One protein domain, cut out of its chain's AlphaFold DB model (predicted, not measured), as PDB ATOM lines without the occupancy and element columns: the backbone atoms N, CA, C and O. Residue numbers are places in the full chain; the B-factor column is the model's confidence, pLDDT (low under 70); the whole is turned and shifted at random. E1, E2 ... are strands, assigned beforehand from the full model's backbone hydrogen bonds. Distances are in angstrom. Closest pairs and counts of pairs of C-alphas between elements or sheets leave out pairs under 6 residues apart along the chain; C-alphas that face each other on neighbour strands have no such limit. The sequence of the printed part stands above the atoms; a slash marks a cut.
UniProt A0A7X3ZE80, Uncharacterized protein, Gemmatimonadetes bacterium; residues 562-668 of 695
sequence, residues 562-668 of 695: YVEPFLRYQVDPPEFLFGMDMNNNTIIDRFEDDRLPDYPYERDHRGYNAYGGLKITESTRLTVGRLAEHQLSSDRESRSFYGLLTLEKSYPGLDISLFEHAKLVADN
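This is residues 562 to 668 of the 695 residues of an uncharacterized protein of Gemmatimonadetes bacterium (UniProt A0A7X3ZE80). Four long strands lie side by side in one twisted slab, and a winding lead-in, residues 562 to 604, loops over one face, with residues 564 to 569 and 594 to 601 sticking out. The 107 printed residues hold no named helix and four strands, E1 E2 E3 E4, an all-strand meander, each strand the antiparallel neighbour of the one before. The whole is loose, with a radius of gyration of the C-alphas of 17.6 A, and spans 54 by 46 by 24 A.

After the lead-in, find C-alpha 605 at (131.748, 77.673, 88.291); there E1, residues 605 to 617, begins its 37.0 A. E2, residues 620 to 631, measures 36.1 A, and E3, residues 637 to 651, 44.1 A. E4, residues 654 to 667, measures 40.0 A, bends by 53 degrees at residue 664 and ends at C-alpha 667, (124.310, 85.827, 80.254).

Look for N 610 and O 626, 2.9 A apart, in hairpin E1 and E2, 173 degrees. Hairpin E2 and E3, 158 degrees, has N 625 and O 642 at 2.9 A; hairpin E3 and E4, 173 degrees, has N 645 and O 660 at 2.9 A, likewise within hydrogen-bond range. Edge strands E1 and E4 are apart.

The farthest C-alphas, of Ser 633 and Pro 652, are 55.0 A apart. The printed part has no cut, and the three links between strands are tight. Check pLDDT under 70 at residues 566 to 568 and 592.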
ATOM      1  N   TYR A 562      98.428  71.446  88.803       83.25
ATOM      2  CA  TYR A 562      98.166  72.658  88.007       83.25
ATOM      3  C   TYR A 562      97.874  72.400  86.514       83.25
ATOM      4  O   TYR A 562      97.382  73.293  85.821       83.25
ATOM      5  N   VAL A 563      98.145  71.194  85.996       85.44
ATOM      6  CA  VAL A 563      97.728  70.763  84.645       85.44
ATOM      7  C   VAL A 563      96.594  69.731  84.670       85.44
ATOM      8  O   VAL A 563      96.205  69.225  83.612       85.44
ATOM      9  N   GLU A 564      96.052  69.375  85.833       81.81
ATOM     10  CA  GLU A 564      94.943  68.422  85.965       81.81
ATOM     11  C   GLU A 564      93.579  69.100  85.712       81.81
ATOM     12  O   GLU A 564      93.331  70.229  86.136       81.81
ATOM     13  N   PRO A 565      92.626  68.434  85.030       75.75
ATOM     14  CA  PRO A 565      91.330  69.031  84.693       75.75
ATOM     15  C   PRO A 565      90.334  69.073  85.870       75.75
ATOM     16  O   PRO A 565      89.165  69.410  85.665       75.75
ATOM     17  N   PHE A 566      90.749  68.703  87.087       67.12
ATOM     18  CA  PHE A 566      89.915  68.704  88.290       67.12
ATOM     19  C   PHE A 566      90.602  69.454  89.440       67.12
ATOM     20  O   PHE A 566      91.651  69.058  89.928       67.12
ATOM     21  N   LEU A 567      89.952  70.522  89.914       58.44
ATOM     22  CA  LEU A 567      90.428  71.443  90.958       58.44
ATOM     23  C   LEU A 567      90.387  70.818  92.369       58.44
ATOM     24  O   LEU A 567      89.694  71.324  93.254       58.44
ATOM     25  N   ARG A 568      91.040  69.668  92.577       67.81
ATOM     26  CA  ARG A 568      91.105  69.021  93.900       67.81
ATOM     27  C   ARG A 568      92.167  69.662  94.794       67.81
ATOM     28  O   ARG A 568      91.939  69.766  95.996       67.81
ATOM     29  N   TYR A 569      93.263  70.104  94.192       73.00
ATOM     30  CA  TYR A 569      94.366  70.804  94.833       73.00
ATOM     31  C   TYR A 569      94.531  72.155  94.126       73.00
ATOM     32  O   TYR A 569      94.250  72.266  92.930       73.00
ATOM     33  N   GLN A 570      94.866  73.206  94.874       74.00
ATOM     34  CA  GLN A 570      95.001  74.566  94.347       74.00
ATOM     35  C   GLN A 570      96.465  74.983  94.418       74.00
ATOM     36  O   GLN A 570      96.897  75.557  95.411       74.00
ATOM     37  N   VAL A 571      97.195  74.678  93.350       80.69
ATOM     38  CA  VAL A 571      98.589  75.066  93.147       80.69
ATOM     39  C   VAL A 571      98.689  75.797  91.809       80.69
ATOM     40  O   VAL A 571      98.057  75.390  90.830       80.69
ATOM     41  N   ASP A 572      99.422  76.907  91.780       80.69
ATOM     42  CA  ASP A 572      99.692  77.655  90.552       80.69
ATOM     43  C   ASP A 572     100.943  77.082  89.851       80.69
ATOM     44  O   ASP A 572     101.869  76.630  90.526       80.69
ATOM     45  N   PRO A 573     101.013  77.092  88.504       79.88
ATOM     46  CA  PRO A 573     102.225  76.695  87.787       79.88
ATOM     47  C   PRO A 573     103.449  77.524  88.232       79.88
ATOM     48  O   PRO A 573     103.296  78.730  88.442       79.88
ATOM     49  N   PRO A 574     104.671  76.948  88.278       77.31
ATOM     50  CA  PRO A 574     105.876  77.646  88.749       77.31
ATOM     51  C   PRO A 574     106.137  79.023  88.115       77.31
ATOM     52  O   PRO A 574     106.602  79.928  88.799       77.31
ATOM     53  N   GLU A 575     105.752  79.230  86.846       72.81
ATOM     54  CA  GLU A 575     105.880  80.516  86.129       72.81
ATOM     55  C   GLU A 575     104.993  81.673  86.655       72.81
ATOM     56  O   GLU A 575     105.043  82.783  86.109       72.81
ATOM     57  N   PHE A 576     104.166  81.423  87.677       76.50
ATOM     58  CA  PHE A 576     103.345  82.420  88.380       76.50
ATOM     59  C   PHE A 576     103.727  82.608  89.853       76.50
ATOM     60  O   PHE A 576     103.206  83.520  90.498       76.50
ATOM     61  N   LEU A 577     104.615  81.768  90.392       77.44
ATOM     62  CA  LEU A 577     105.093  81.898  91.764       77.44
ATOM     63  C   LEU A 577     106.094  83.059  91.878       77.44
ATOM     64  O   LEU A 577     106.617  83.555  90.881       77.44
ATOM     65  N   PHE A 578     106.329  83.532  93.104       77.00
ATOM     66  CA  PHE A 578     107.214  84.667  93.373       77.00
ATOM     67  C   PHE A 578     108.458  84.228  94.148       77.00
ATOM     68  O   PHE A 578     108.356  83.573  95.184       77.00
ATOM     69  N   GLY A 579     109.630  84.649  93.678       80.12
ATOM     70  CA  GLY A 579     110.916  84.340  94.291       80.12
ATOM     71  C   GLY A 579     112.066  85.071  93.608       80.12
ATOM     72  O   GLY A 579     111.848  86.017  92.845       80.12
ATOM     73  N   MET A 580     113.290  84.641  93.910       85.69
ATOM     74  CA  MET A 580     114.482  85.073  93.184       85.69
ATOM     75  C   MET A 580     114.783  84.105  92.042       85.69
ATOM     76  O   MET A 580     114.405  82.942  92.087       85.69
ATOM     77  N   ASP A 581     115.403  84.659  91.014       85.19
ATOM     78  CA  ASP A 581     115.887  84.009  89.801       85.19
ATOM     79  C   ASP A 581     117.227  84.717  89.560       85.19
ATOM     80  O   ASP A 581     117.262  85.862  89.084       85.19
ATOM     81  N   MET A 582     118.305  84.135  90.080       88.75
ATOM     82  CA  MET A 582     119.650  84.714  90.150       88.75
ATOM     83  C   MET A 582     120.572  84.127  89.081       88.75
ATOM     84  O   MET A 582     121.356  84.889  88.506       88.75
ATOM     85  N   ASN A 583     120.420  82.832  88.777       85.12
ATOM     86  CA  ASN A 583     121.078  82.164  87.646       85.12
ATOM     87  C   ASN A 583     120.468  82.558  86.283       85.12
ATOM     88  O   ASN A 583     121.075  82.320  85.250       85.12
ATOM     89  N   ASN A 584     119.317  83.245  86.267       85.50
ATOM     90  CA  ASN A 584     118.631  83.728  85.059       85.50
ATOM     91  C   ASN A 584     117.963  82.620  84.221       85.50
ATOM     92  O   ASN A 584     117.476  82.903  83.119       85.50
ATOM     93  N   ASN A 585     117.845  81.399  84.759       80.06
ATOM     94  CA  ASN A 585     117.323  80.230  84.049       80.06
ATOM     95  C   ASN A 585     115.785  80.263  83.845       80.06
ATOM     96  O   ASN A 585     115.225  79.427  83.130       80.06
ATOM     97  N   THR A 586     115.085  81.268  84.394       79.19
ATOM     98  CA  THR A 586     113.616  81.496  84.373       79.19
ATOM     99  C   THR A 586     112.758  80.582  85.259       79.19
ATOM    100  O   THR A 586     111.534  80.741  85.285       79.19
ATOM    101  N   ILE A 587     113.377  79.675  86.007       76.94
ATOM    102  CA  ILE A 587     112.824  79.044  87.210       76.94
ATOM    103  C   ILE A 587     113.274  79.891  88.424       76.94
ATOM    104  O   ILE A 587     114.059  80.827  88.287       76.94
ATOM    105  N   ILE A 588     112.670  79.675  89.591       81.50
ATOM    106  CA  ILE A 588     113.034  80.365  90.837       81.50
ATOM    107  C   ILE A 588     114.064  79.514  91.584       81.50
ATOM    108  O   ILE A 588     113.806  78.327  91.765       81.50
ATOM    109  N   ASP A 589     115.129  80.128  92.120       78.44
ATOM    110  CA  ASP A 589     116.288  79.484  92.797       78.44
ATOM    111  C   ASP A 589     115.942  78.665  94.075       78.44
ATOM    112  O   ASP A 589     116.811  78.318  94.872       78.44
ATOM    113  N   ARG A 590     114.652  78.448  94.351       73.50
ATOM    114  CA  ARG A 590     114.109  77.659  95.466       73.50
ATOM    115  C   ARG A 590     113.534  76.318  95.001       73.50
ATOM    116  O   ARG A 590     113.244  75.468  95.839       73.50
ATOM    117  N   PHE A 591     113.278  76.157  93.708       75.25
ATOM    118  CA  PHE A 591     112.781  74.903  93.166       75.25
ATOM    119  C   PHE A 591     113.972  74.063  92.725       75.25
ATOM    120  O   PHE A 591     114.799  74.532  91.953       75.25
ATOM    121  N   GLU A 592     114.015  72.831  93.209       69.75
ATOM    122  CA  GLU A 592     114.775  71.745  92.603       69.75
ATOM    123  C   GLU A 592     114.484  71.699  91.088       69.75
ATOM    124  O   GLU A 592     113.313  71.613  90.690       69.75
ATOM    125  N   ASP A 593     115.520  71.814  90.244       74.75
ATOM    126  CA  ASP A 593     115.355  71.715  88.790       74.75
ATOM    127  C   ASP A 593     116.408  70.904  88.000       74.75
ATOM    128  O   ASP A 593     116.240  70.757  86.783       74.75
ATOM    129  N   ASP A 594     117.389  70.252  88.646       80.81
ATOM    130  CA  ASP A 594     118.399  69.402  87.981       80.81
ATOM    131  C   ASP A 594     118.473  67.929  88.491       80.81
ATOM    132  O   ASP A 594     117.430  67.272  88.539       80.81
ATOM    133  N   ARG A 595     119.687  67.370  88.693       81.25
ATOM    134  CA  ARG A 595     120.059  66.101  89.382       81.25
ATOM    135  C   ARG A 595     121.536  66.096  89.819       81.25
ATOM    136  O   ARG A 595     122.275  65.128  89.563       81.25
ATOM    137  N   LEU A 596     122.027  67.216  90.330       87.81
ATOM    138  CA  LEU A 596     123.412  67.428  90.739       87.81
ATOM    139  C   LEU A 596     123.561  67.223  92.265       87.81
ATOM    140  O   LEU A 596     122.574  67.122  92.978       87.81
ATOM    141  N   PRO A 597     124.785  67.064  92.806       90.00
ATOM    142  CA  PRO A 597     124.965  66.998  94.258       90.00
ATOM    143  C   PRO A 597     124.692  68.365  94.906       90.00
ATOM    144  O   PRO A 597     125.149  69.351  94.330       90.00
ATOM    145  N   ASP A 598     124.132  68.390  96.130       89.62
ATOM    146  CA  ASP A 598     123.864  69.566  97.001       89.62
ATOM    147  C   ASP A 598     125.129  70.431  97.326       89.62
ATOM    148  O   ASP A 598     125.532  70.622  98.487       89.62
ATOM    149  N   TYR A 599     125.852  70.932  96.325       93.62
ATOM    150  CA  TYR A 599     126.966  71.858  96.500       93.62
ATOM    151  C   TYR A 599     126.410  73.280  96.657       93.62
ATOM    152  O   TYR A 599     125.554  73.679  95.880       93.62
ATOM    153  N   PRO A 600     126.936  74.117  97.577       92.88
ATOM    154  CA  PRO A 600     126.443  75.490  97.749       92.88
ATOM    155  C   PRO A 600     126.585  76.418  96.529       92.88
ATOM    156  O   PRO A 600     126.136  77.557  96.604       92.88
ATOM    157  N   TYR A 601     127.275  75.961  95.478       93.25
ATOM    158  CA  TYR A 601     127.474  76.596  94.174       93.25
ATOM    159  C   TYR A 601     127.711  75.486  93.145       93.25
ATOM    160  O   TYR A 601     128.292  74.449  93.490       93.25
ATOM    161  N   GLU A 602     127.333  75.717  91.890       90.88
ATOM    162  CA  GLU A 602     127.516  74.747  90.812       90.88
ATOM    163  C   GLU A 602     128.989  74.361  90.587       90.88
ATOM    164  O   GLU A 602     129.932  75.127  90.809       90.88
ATOM    165  N   ARG A 603     129.203  73.137  90.094       92.69
ATOM    166  CA  ARG A 603     130.527  72.660  89.673       92.69
ATOM    167  C   ARG A 603     130.971  73.349  88.380       92.69
ATOM    168  O   ARG A 603     130.134  73.741  87.584       92.69
ATOM    169  N   ASP A 604     132.286  73.459  88.183       92.94
ATOM    170  CA  ASP A 604     132.953  74.221  87.114       92.94
ATOM    171  C   ASP A 604     132.808  75.746  87.233       92.94
ATOM    172  O   ASP A 604     133.486  76.486  86.526       92.94
ATOM    173  N   HIS A 605     132.008  76.247  88.172       93.62
ATOM    174  CA  HIS A 605     131.748  77.673  88.291       93.62
ATOM    175  C   HIS A 605     132.687  78.389  89.271       93.62
ATOM    176  O   HIS A 605     133.143  77.872  90.301       93.62
ATOM    177  N   ARG A 606     132.961  79.654  88.950       96.44
ATOM    178  CA  ARG A 606     133.629  80.623  89.816       96.44
ATOM    179  C   ARG A 606     132.916  81.960  89.730       96.44
ATOM    180  O   ARG A 606     132.797  82.550  88.659       96.44
ATOM    181  N   GLY A 607     132.577  82.528  90.878       97.19
ATOM    182  CA  GLY A 607     131.885  83.805  90.898       97.19
ATOM    183  C   GLY A 607     131.995  84.578  92.197       97.19
ATOM    184  O   GLY A 607     132.700  84.219  93.148       97.19
ATOM    185  N   TYR A 608     131.293  85.701  92.191       97.94
ATOM    186  CA  TYR A 608     130.950  86.455  93.378       97.94
ATOM    187  C   TYR A 608     129.579  87.098  93.212       97.94
ATOM    188  O   TYR A 608     129.194  87.523  92.122       97.94
ATOM    189  N   ASN A 609     128.891  87.272  94.329       97.81
ATOM    190  CA  ASN A 609     127.708  88.109  94.417       97.81
ATOM    191  C   ASN A 609     127.845  89.007  95.645       97.81
ATOM    192  O   ASN A 609     128.220  88.563  96.728       97.81
ATOM    193  N   ALA A 610     127.614  90.304  95.472       98.19
ATOM    194  CA  ALA A 610     127.776  91.283  96.537       98.19
ATOM    195  C   ALA A 610     126.658  92.320  96.492       98.19
ATOM    196  O   ALA A 610     126.432  92.959  95.462       98.19
ATOM    197  N   TYR A 611     125.999  92.529  97.632       97.88
ATOM    198  CA  TYR A 611     124.938  93.516  97.773       97.88
ATOM    199  C   TYR A 611     125.080  94.371  99.030       97.88
ATOM    200  O   TYR A 611     125.588  93.956 100.070       97.88
ATOM    201  N   GLY A 612     124.604  95.606  98.932       98.00
ATOM    202  CA  GLY A 612     124.566  96.569 100.024       98.00
ATOM    203  C   GLY A 612     123.233  97.295 100.045       98.00
ATOM    204  O   GLY A 612     122.555  97.416  99.025       98.00
ATOM    205  N   GLY A 613     122.836  97.792 101.210       97.06
ATOM    206  CA  GLY A 613     121.547  98.452 101.314       97.06
ATOM    207  C   GLY A 613     121.314  99.231 102.593       97.06
ATOM    208  O   GLY A 613     122.156  99.310 103.494       97.06
ATOM    209  N   LEU A 614     120.127  99.828 102.648       96.56
ATOM    210  CA  LEU A 614     119.652 100.600 103.785       96.56
ATOM    211  C   LEU A 614     118.205 100.251 104.145       96.56
ATOM    212  O   LEU A 614     117.325 100.120 103.292       96.56
ATOM    213  N   LYS A 615     117.955 100.149 105.448       95.19
ATOM    214  CA  LYS A 615     116.616 100.157 106.032       95.19
ATOM    215  C   LYS A 615     116.136 101.611 106.059       95.19
ATOM    216  O   LYS A 615     116.567 102.394 106.902       95.19
ATOM    217  N   ILE A 616     115.305 101.980 105.082       93.31
ATOM    218  CA  ILE A 616     114.662 103.302 104.964       93.31
ATOM    219  C   ILE A 616     113.709 103.516 106.149       93.31
ATOM    220  O   ILE A 616     113.632 104.607 106.710       93.31
ATOM    221  N   THR A 617     113.008 102.452 106.543       90.50
ATOM    222  CA  THR A 617     112.249 102.347 107.795       90.50
ATOM    223  C   THR A 617     112.449 100.942 108.372       90.50
ATOM    224  O   THR A 617     113.064 100.092 107.726       90.50
ATOM    225  N   GLU A 618     111.905 100.650 109.554       87.12
ATOM    226  CA  GLU A 618     111.865  99.274 110.084       87.12
ATOM    227  C   GLU A 618     111.113  98.308 109.143       87.12
ATOM    228  O   GLU A 618     111.494  97.147 109.033       87.12
ATOM    229  N   SER A 619     110.124  98.824 108.401       91.94
ATOM    230  CA  SER A 619     109.298  98.118 107.410       91.94
ATOM    231  C   SER A 619     109.816  98.197 105.968       91.94
ATOM    232  O   SER A 619     109.169  97.662 105.075       91.94
ATOM    233  N   THR A 620     110.899  98.928 105.673       94.38
ATOM    234  CA  THR A 620     111.263  99.252 104.277       94.38
ATOM    235  C   THR A 620     112.757  99.125 104.035       94.38
ATOM    236  O   THR A 620     113.550  99.835 104.654       94.38
ATOM    237  N   ARG A 621     113.140  98.266 103.091       95.88
ATOM    238  CA  ARG A 621     114.526  97.937 102.750       95.88
ATOM    239  C   ARG A 621     114.780  98.235 101.276       95.88
ATOM    240  O   ARG A 621     114.012  97.791 100.433       95.88
ATOM    241  N   LEU A 622     115.861  98.950 100.981       96.88
ATOM    242  CA  LEU A 622     116.412  99.051  99.631       96.88
ATOM    243  C   LEU A 622     117.753  98.321  99.599       96.88
ATOM    244  O   LEU A 622     118.634  98.631 100.406       96.88
ATOM    245  N   THR A 623     117.895  97.395  98.660       97.69
ATOM    246  CA  THR A 623     119.111  96.635  98.363       97.69
ATOM    247  C   THR A 623     119.550  96.941  96.934       97.69
ATOM    248  O   THR A 623     118.711  97.020  96.038       97.69
ATOM    249  N   VAL A 624     120.855  97.074  96.706       98.00
ATOM    250  CA  VAL A 624     121.469  97.063  95.372       98.00
ATOM    251  C   VAL A 624     122.648  96.099  95.371       98.00
ATOM    252  O   VAL A 624     123.401  96.051  96.347       98.00
ATOM    253  N   GLY A 625     122.811  95.334  94.297       97.88
ATOM    254  CA  GLY A 625     123.826  94.292  94.214       97.88
ATOM    255  C   GLY A 625     124.338  94.026  92.807       97.88
ATOM    256  O   GLY A 625     123.854  94.585  91.818       97.88
ATOM    257  N   ARG A 626     125.369  93.187  92.749       97.75
ATOM    258  CA  ARG A 626     125.971  92.681  91.520       97.75
ATOM    259  C   ARG A 626     126.399  91.229  91.716       97.75
ATOM    260  O   ARG A 626     127.144  90.959  92.656       97.75
ATOM    261  N   LEU A 627     126.000  90.369  90.784       97.06
ATOM    262  CA  LEU A 627     126.540  89.025  90.588       97.06
ATOM    263  C   LEU A 627     127.463  89.033  89.359       97.06
ATOM    264  O   LEU A 627     127.212  89.751  88.383       97.06
ATOM    265  N   ALA A 628     128.563  88.291  89.421       96.94
ATOM    266  CA  ALA A 628     129.371  87.956  88.256       96.94
ATOM    267  C   ALA A 628     130.017  86.581  88.441       96.94
ATOM    268  O   ALA A 628     130.697  86.341  89.441       96.94
ATOM    269  N   GLU A 629     129.829  85.717  87.456       95.56
ATOM    270  CA  GLU A 629     130.125  84.290  87.497       95.56
ATOM    271  C   GLU A 629     130.604  83.817  86.124       95.56
ATOM    272  O   GLU A 629     130.257  84.430  85.119       95.56
ATOM    273  N   HIS A 630     131.447  82.788  86.087       94.12
ATOM    274  CA  HIS A 630     131.970  82.177  84.863       94.12
ATOM    275  C   HIS A 630     132.250  80.690  85.068       94.12
ATOM    276  O   HIS A 630     132.529  80.266  86.194       94.12
ATOM    277  N   GLN A 631     132.208  79.932  83.975       92.00
ATOM    278  CA  GLN A 631     132.737  78.568  83.924       92.00
ATOM    279  C   GLN A 631     134.275  78.590  83.871       92.00
ATOM    280  O   GLN A 631     134.889  79.612  83.560       92.00
ATOM    281  N   LEU A 632     134.906  77.478  84.249       90.00
ATOM    282  CA  LEU A 632     136.363  77.292  84.224       90.00
ATOM    283  C   LEU A 632     136.798  76.380  83.060       90.00
ATOM    284  O   LEU A 632     137.990  76.329  82.741       90.00
ATOM    285  N   SER A 633     135.847  75.689  82.420       86.50
ATOM    286  CA  SER A 633     136.030  74.942  81.170       86.50
ATOM    287  C   SER A 633     135.893  75.812  79.912       86.50
ATOM    288  O   SER A 633     136.720  75.688  79.015       86.50
ATOM    289  N   SER A 634     134.909  76.721  79.861       84.56
ATOM    290  CA  SER A 634     134.479  77.436  78.641       84.56
ATOM    291  C   SER A 634     134.408  78.968  78.804       84.56
ATOM    292  O   SER A 634     134.363  79.465  79.928       84.56
ATOM    293  N   ASP A 635     134.388  79.744  77.704       85.19
ATOM    294  CA  ASP A 635     134.276  81.226  77.738       85.19
ATOM    295  C   ASP A 635     132.816  81.679  77.944       85.19
ATOM    296  O   ASP A 635     132.155  82.274  77.083       85.19
ATOM    297  N   ARG A 636     132.276  81.338  79.118       88.38
ATOM    298  CA  ARG A 636     130.903  81.660  79.511       88.38
ATOM    299  C   ARG A 636     130.835  82.394  80.828       88.38
ATOM    300  O   ARG A 636     131.530  82.049  81.780       88.38
ATOM    301  N   GLU A 637     129.935  83.367  80.893       92.62
ATOM    302  CA  GLU A 637     129.711  84.189  82.067       92.62
ATOM    303  C   GLU A 637     128.262  84.657  82.241       92.62
ATOM    304  O   GLU A 637     127.613  85.122  81.304       92.62
ATOM    305  N   SER A 638     127.815  84.661  83.498       94.25
ATOM    306  CA  SER A 638     126.645  85.422  83.932       94.25
ATOM    307  C   SER A 638     127.087  86.705  84.627       94.25
ATOM    308  O   SER A 638     127.987  86.724  85.474       94.25
ATOM    309  N   ARG A 639     126.455  87.826  84.277       96.56
ATOM    310  CA  ARG A 639     126.713  89.142  84.874       96.56
ATOM    311  C   ARG A 639     125.404  89.886  85.088       96.56
ATOM    312  O   ARG A 639     124.832  90.432  84.141       96.56
ATOM    313  N   SER A 640     124.986  90.019  86.347       96.19
ATOM    314  CA  SER A 640     123.793  90.786  86.715       96.19
ATOM    315  C   SER A 640     124.105  91.991  87.608       96.19
ATOM    316  O   SER A 640     124.955  91.953  88.499       96.19
ATOM    317  N   PHE A 641     123.394  93.092  87.375       97.44
ATOM    318  CA  PHE A 641     123.255  94.210  88.309       97.44
ATOM    319  C   PHE A 641     121.789  94.301  88.714       97.44
ATOM    320  O   PHE A 641     120.929  94.427  87.842       97.44
ATOM    321  N   TYR A 642     121.498  94.272  90.012       96.38
ATOM    322  CA  TYR A 642     120.126  94.174  90.502       96.38
ATOM    323  C   TYR A 642     119.811  95.160  91.627       96.38
ATOM    324  O   TYR A 642     120.683  95.608  92.378       96.38
ATOM    325  N   GLY A 643     118.533  95.512  91.734       96.75
ATOM    326  CA  GLY A 643     117.978  96.341  92.795       96.75
ATOM    327  C   GLY A 643     116.670  95.749  93.307       96.75
ATOM    328  O   GLY A 643     115.787  95.431  92.515       96.75
ATOM    329  N   LEU A 644     116.555  95.626  94.629       95.56
ATOM    330  CA  LEU A 644     115.374  95.105  95.317       95.56
ATOM    331  C   LEU A 644     114.847  96.152  96.302       95.56
ATOM    332  O   LEU A 644     115.568  96.593  97.204       95.56
ATOM    333  N   LEU A 645     113.574  96.512  96.159       95.56
ATOM    334  CA  LEU A 645     112.819  97.275  97.146       95.56
ATOM    335  C   LEU A 645     111.825  96.340  97.843       95.56
ATOM    336  O   LEU A 645     110.949  95.768  97.202       95.56
ATOM    337  N   THR A 646     111.940  96.231  99.164       94.62
ATOM    338  CA  THR A 646     111.028  95.457 100.015       94.62
ATOM    339  C   THR A 646     110.278  96.388 100.959       94.62
ATOM    340  O   THR A 646     110.894  97.212 101.645       94.62
ATOM    341  N   LEU A 647     108.959  96.231 101.038       94.50
ATOM    342  CA  LEU A 647     108.083  96.892 102.002       94.50
ATOM    343  C   LEU A 647     107.193  95.839 102.674       94.50
ATOM    344  O   LEU A 647     106.290  95.310 102.040       94.50
ATOM    345  N   GLU A 648     107.418  95.586 103.961       94.06
ATOM    346  CA  GLU A 648     106.671  94.620 104.779       94.06
ATOM    347  C   GLU A 648     106.019  95.351 105.956       94.06
ATOM    348  O   GLU A 648     106.699  96.006 106.757       94.06
ATOM    349  N   LYS A 649     104.688  95.295 106.067       92.19
ATOM    350  CA  LYS A 649     103.964  96.053 107.090       92.19
ATOM    351  C   LYS A 649     102.656  95.411 107.547       92.19
ATOM    352  O   LYS A 649     101.624  95.515 106.885       92.19
ATOM    353  N   SER A 650     102.696  94.881 108.763       92.75
ATOM    354  CA  SER A 650     101.534  94.401 109.506       92.75
ATOM    355  C   SER A 650     100.686  95.530 110.095       92.75
ATOM    356  O   SER A 650     101.189  96.469 110.720       92.75
ATOM    357  N   TYR A 651      99.373  95.381 109.975       90.56
ATOM    358  CA  TYR A 651      98.337  96.087 110.723       90.56
ATOM    359  C   TYR A 651      97.411  95.047 111.386       90.56
ATOM    360  O   TYR A 651      97.362  93.901 110.941       90.56
ATOM    361  N   PRO A 652      96.635  95.396 112.431       93.56
ATOM    362  CA  PRO A 652      95.717  94.449 113.069       93.56
ATOM    363  C   PRO A 652      94.673  93.881 112.087       93.56
ATOM    364  O   PRO A 652      93.695  94.551 111.761       93.56
ATOM    365  N   GLY A 653      94.883  92.640 111.635       91.19
ATOM    366  CA  GLY A 653      94.030  91.954 110.659       91.19
ATOM    367  C   GLY A 653      94.312  92.278 109.184       91.19
ATOM    368  O   GLY A 653      93.457  91.991 108.350       91.19
ATOM    369  N   LEU A 654      95.459  92.887 108.857       91.69
ATOM    370  CA  LEU A 654      95.903  93.120 107.479       91.69
ATOM    371  C   LEU A 654      97.430  93.205 107.410       91.69
ATOM    372  O   LEU A 654      98.013  94.191 107.858       91.69
ATOM    373  N   ASP A 655      98.058  92.225 106.775       91.94
ATOM    374  CA  ASP A 655      99.471  92.271 106.408       91.94
ATOM    375  C   ASP A 655      99.620  92.757 104.961       91.94
ATOM    376  O   ASP A 655      98.834  92.393 104.086       91.94
ATOM    377  N   ILE A 656     100.600  93.630 104.718       91.38
ATOM    378  CA  ILE A 656     100.924  94.154 103.388       91.38
ATOM    379  C   ILE A 656     102.401  93.897 103.119       91.38
ATOM    380  O   ILE A 656     103.253  94.450 103.817       91.38
ATOM    381  N   SER A 657     102.684  93.126 102.073       91.38
ATOM    382  CA  SER A 657     104.030  92.918 101.545       91.38
ATOM    383  C   SER A 657     104.079  93.370 100.088       91.38
ATOM    384  O   SER A 657     103.171  93.073  99.315       91.38
ATOM    385  N   LEU A 658     105.121  94.112  99.727       90.56
ATOM    386  CA  LEU A 658     105.410  94.566  98.369       90.56
ATOM    387  C   LEU A 658     106.900  94.352  98.100       90.56
ATOM    388  O   LEU A 658     107.746  94.795  98.884       90.56
ATOM    389  N   PHE A 659     107.199  93.711  96.977       90.69
ATOM    390  CA  PHE A 659     108.548  93.425  96.512       90.69
ATOM    391  C   PHE A 659     108.663  93.895  95.061       90.69
ATOM    392  O   PHE A 659     107.860  93.497  94.227       90.69
ATOM    393  N   GLU A 660     109.652  94.735  94.771       91.62
ATOM    394  CA  GLU A 660     109.980  95.187  93.415       91.62
ATOM    395  C   GLU A 660     111.437  94.812  93.142       91.62
ATOM    396  O   GLU A 660     112.339  95.321  93.818       91.62
ATOM    397  N   HIS A 661     111.664  93.904  92.190       91.94
ATOM    398  CA  HIS A 661     112.987  93.415  91.802       91.94
ATOM    399  C   HIS A 661     113.263  93.758  90.336       91.94
ATOM    400  O   HIS A 661     112.549  93.315  89.438       91.94
ATOM    401  N   ALA A 662     114.322  94.529  90.091       93.25
ATOM    402  CA  ALA A 662     114.778  94.875  88.751       93.25
ATOM    403  C   ALA A 662     116.231  94.423  88.554       93.25
ATOM    404  O   ALA A 662     117.114  94.871  89.290       93.25
ATOM    405  N   LYS A 663     116.476  93.585  87.539       93.50
ATOM    406  CA  LYS A 663     117.812  93.123  87.131       93.50
ATOM    407  C   LYS A 663     118.163  93.559  85.703       93.50
ATOM    408  O   LYS A 663     117.321  93.546  84.808       93.50
ATOM    409  N   LEU A 664     119.418  93.956  85.501       95.56
ATOM    410  CA  LEU A 664     120.072  94.122  84.204       95.56
ATOM    411  C   LEU A 664     121.076  92.980  84.061       95.56
ATOM    412  O   LEU A 664     122.001  92.895  84.866       95.56
ATOM    413  N   VAL A 665     120.881  92.131  83.057       94.00
ATOM    414  CA  VAL A 665     121.588  90.856  82.888       94.00
ATOM    415  C   VAL A 665     122.279  90.819  81.526       94.00
ATOM    416  O   VAL A 665     121.713  91.278  80.531       94.00
ATOM    417  N   ALA A 666     123.482  90.260  81.491       94.19
ATOM    418  CA  ALA A 666     124.081  89.651  80.310       94.19
ATOM    419  C   ALA A 666     124.507  88.234  80.708       94.19
ATOM    420  O   ALA A 666     125.123  88.082  81.763       94.19
ATOM    421  N   ASP A 667     124.133  87.237  79.910       91.06
ATOM    422  CA  ASP A 667     124.310  85.827  80.254       91.06
ATOM    423  C   ASP A 667     124.550  84.965  79.011       91.06
ATOM    424  O   ASP A 667     123.948  85.219  77.960       91.06
ATOM    425  N   ASN A 668     125.412  83.960  79.148       88.25
ATOM    426  CA  ASN A 668     125.579  82.851  78.207       88.25
ATOM    427  C   ASN A 668     125.934  81.518  78.896       88.25
ATOM    428  O   ASN A 668     126.432  80.614  78.218       88.25
TER     429      ASN A 668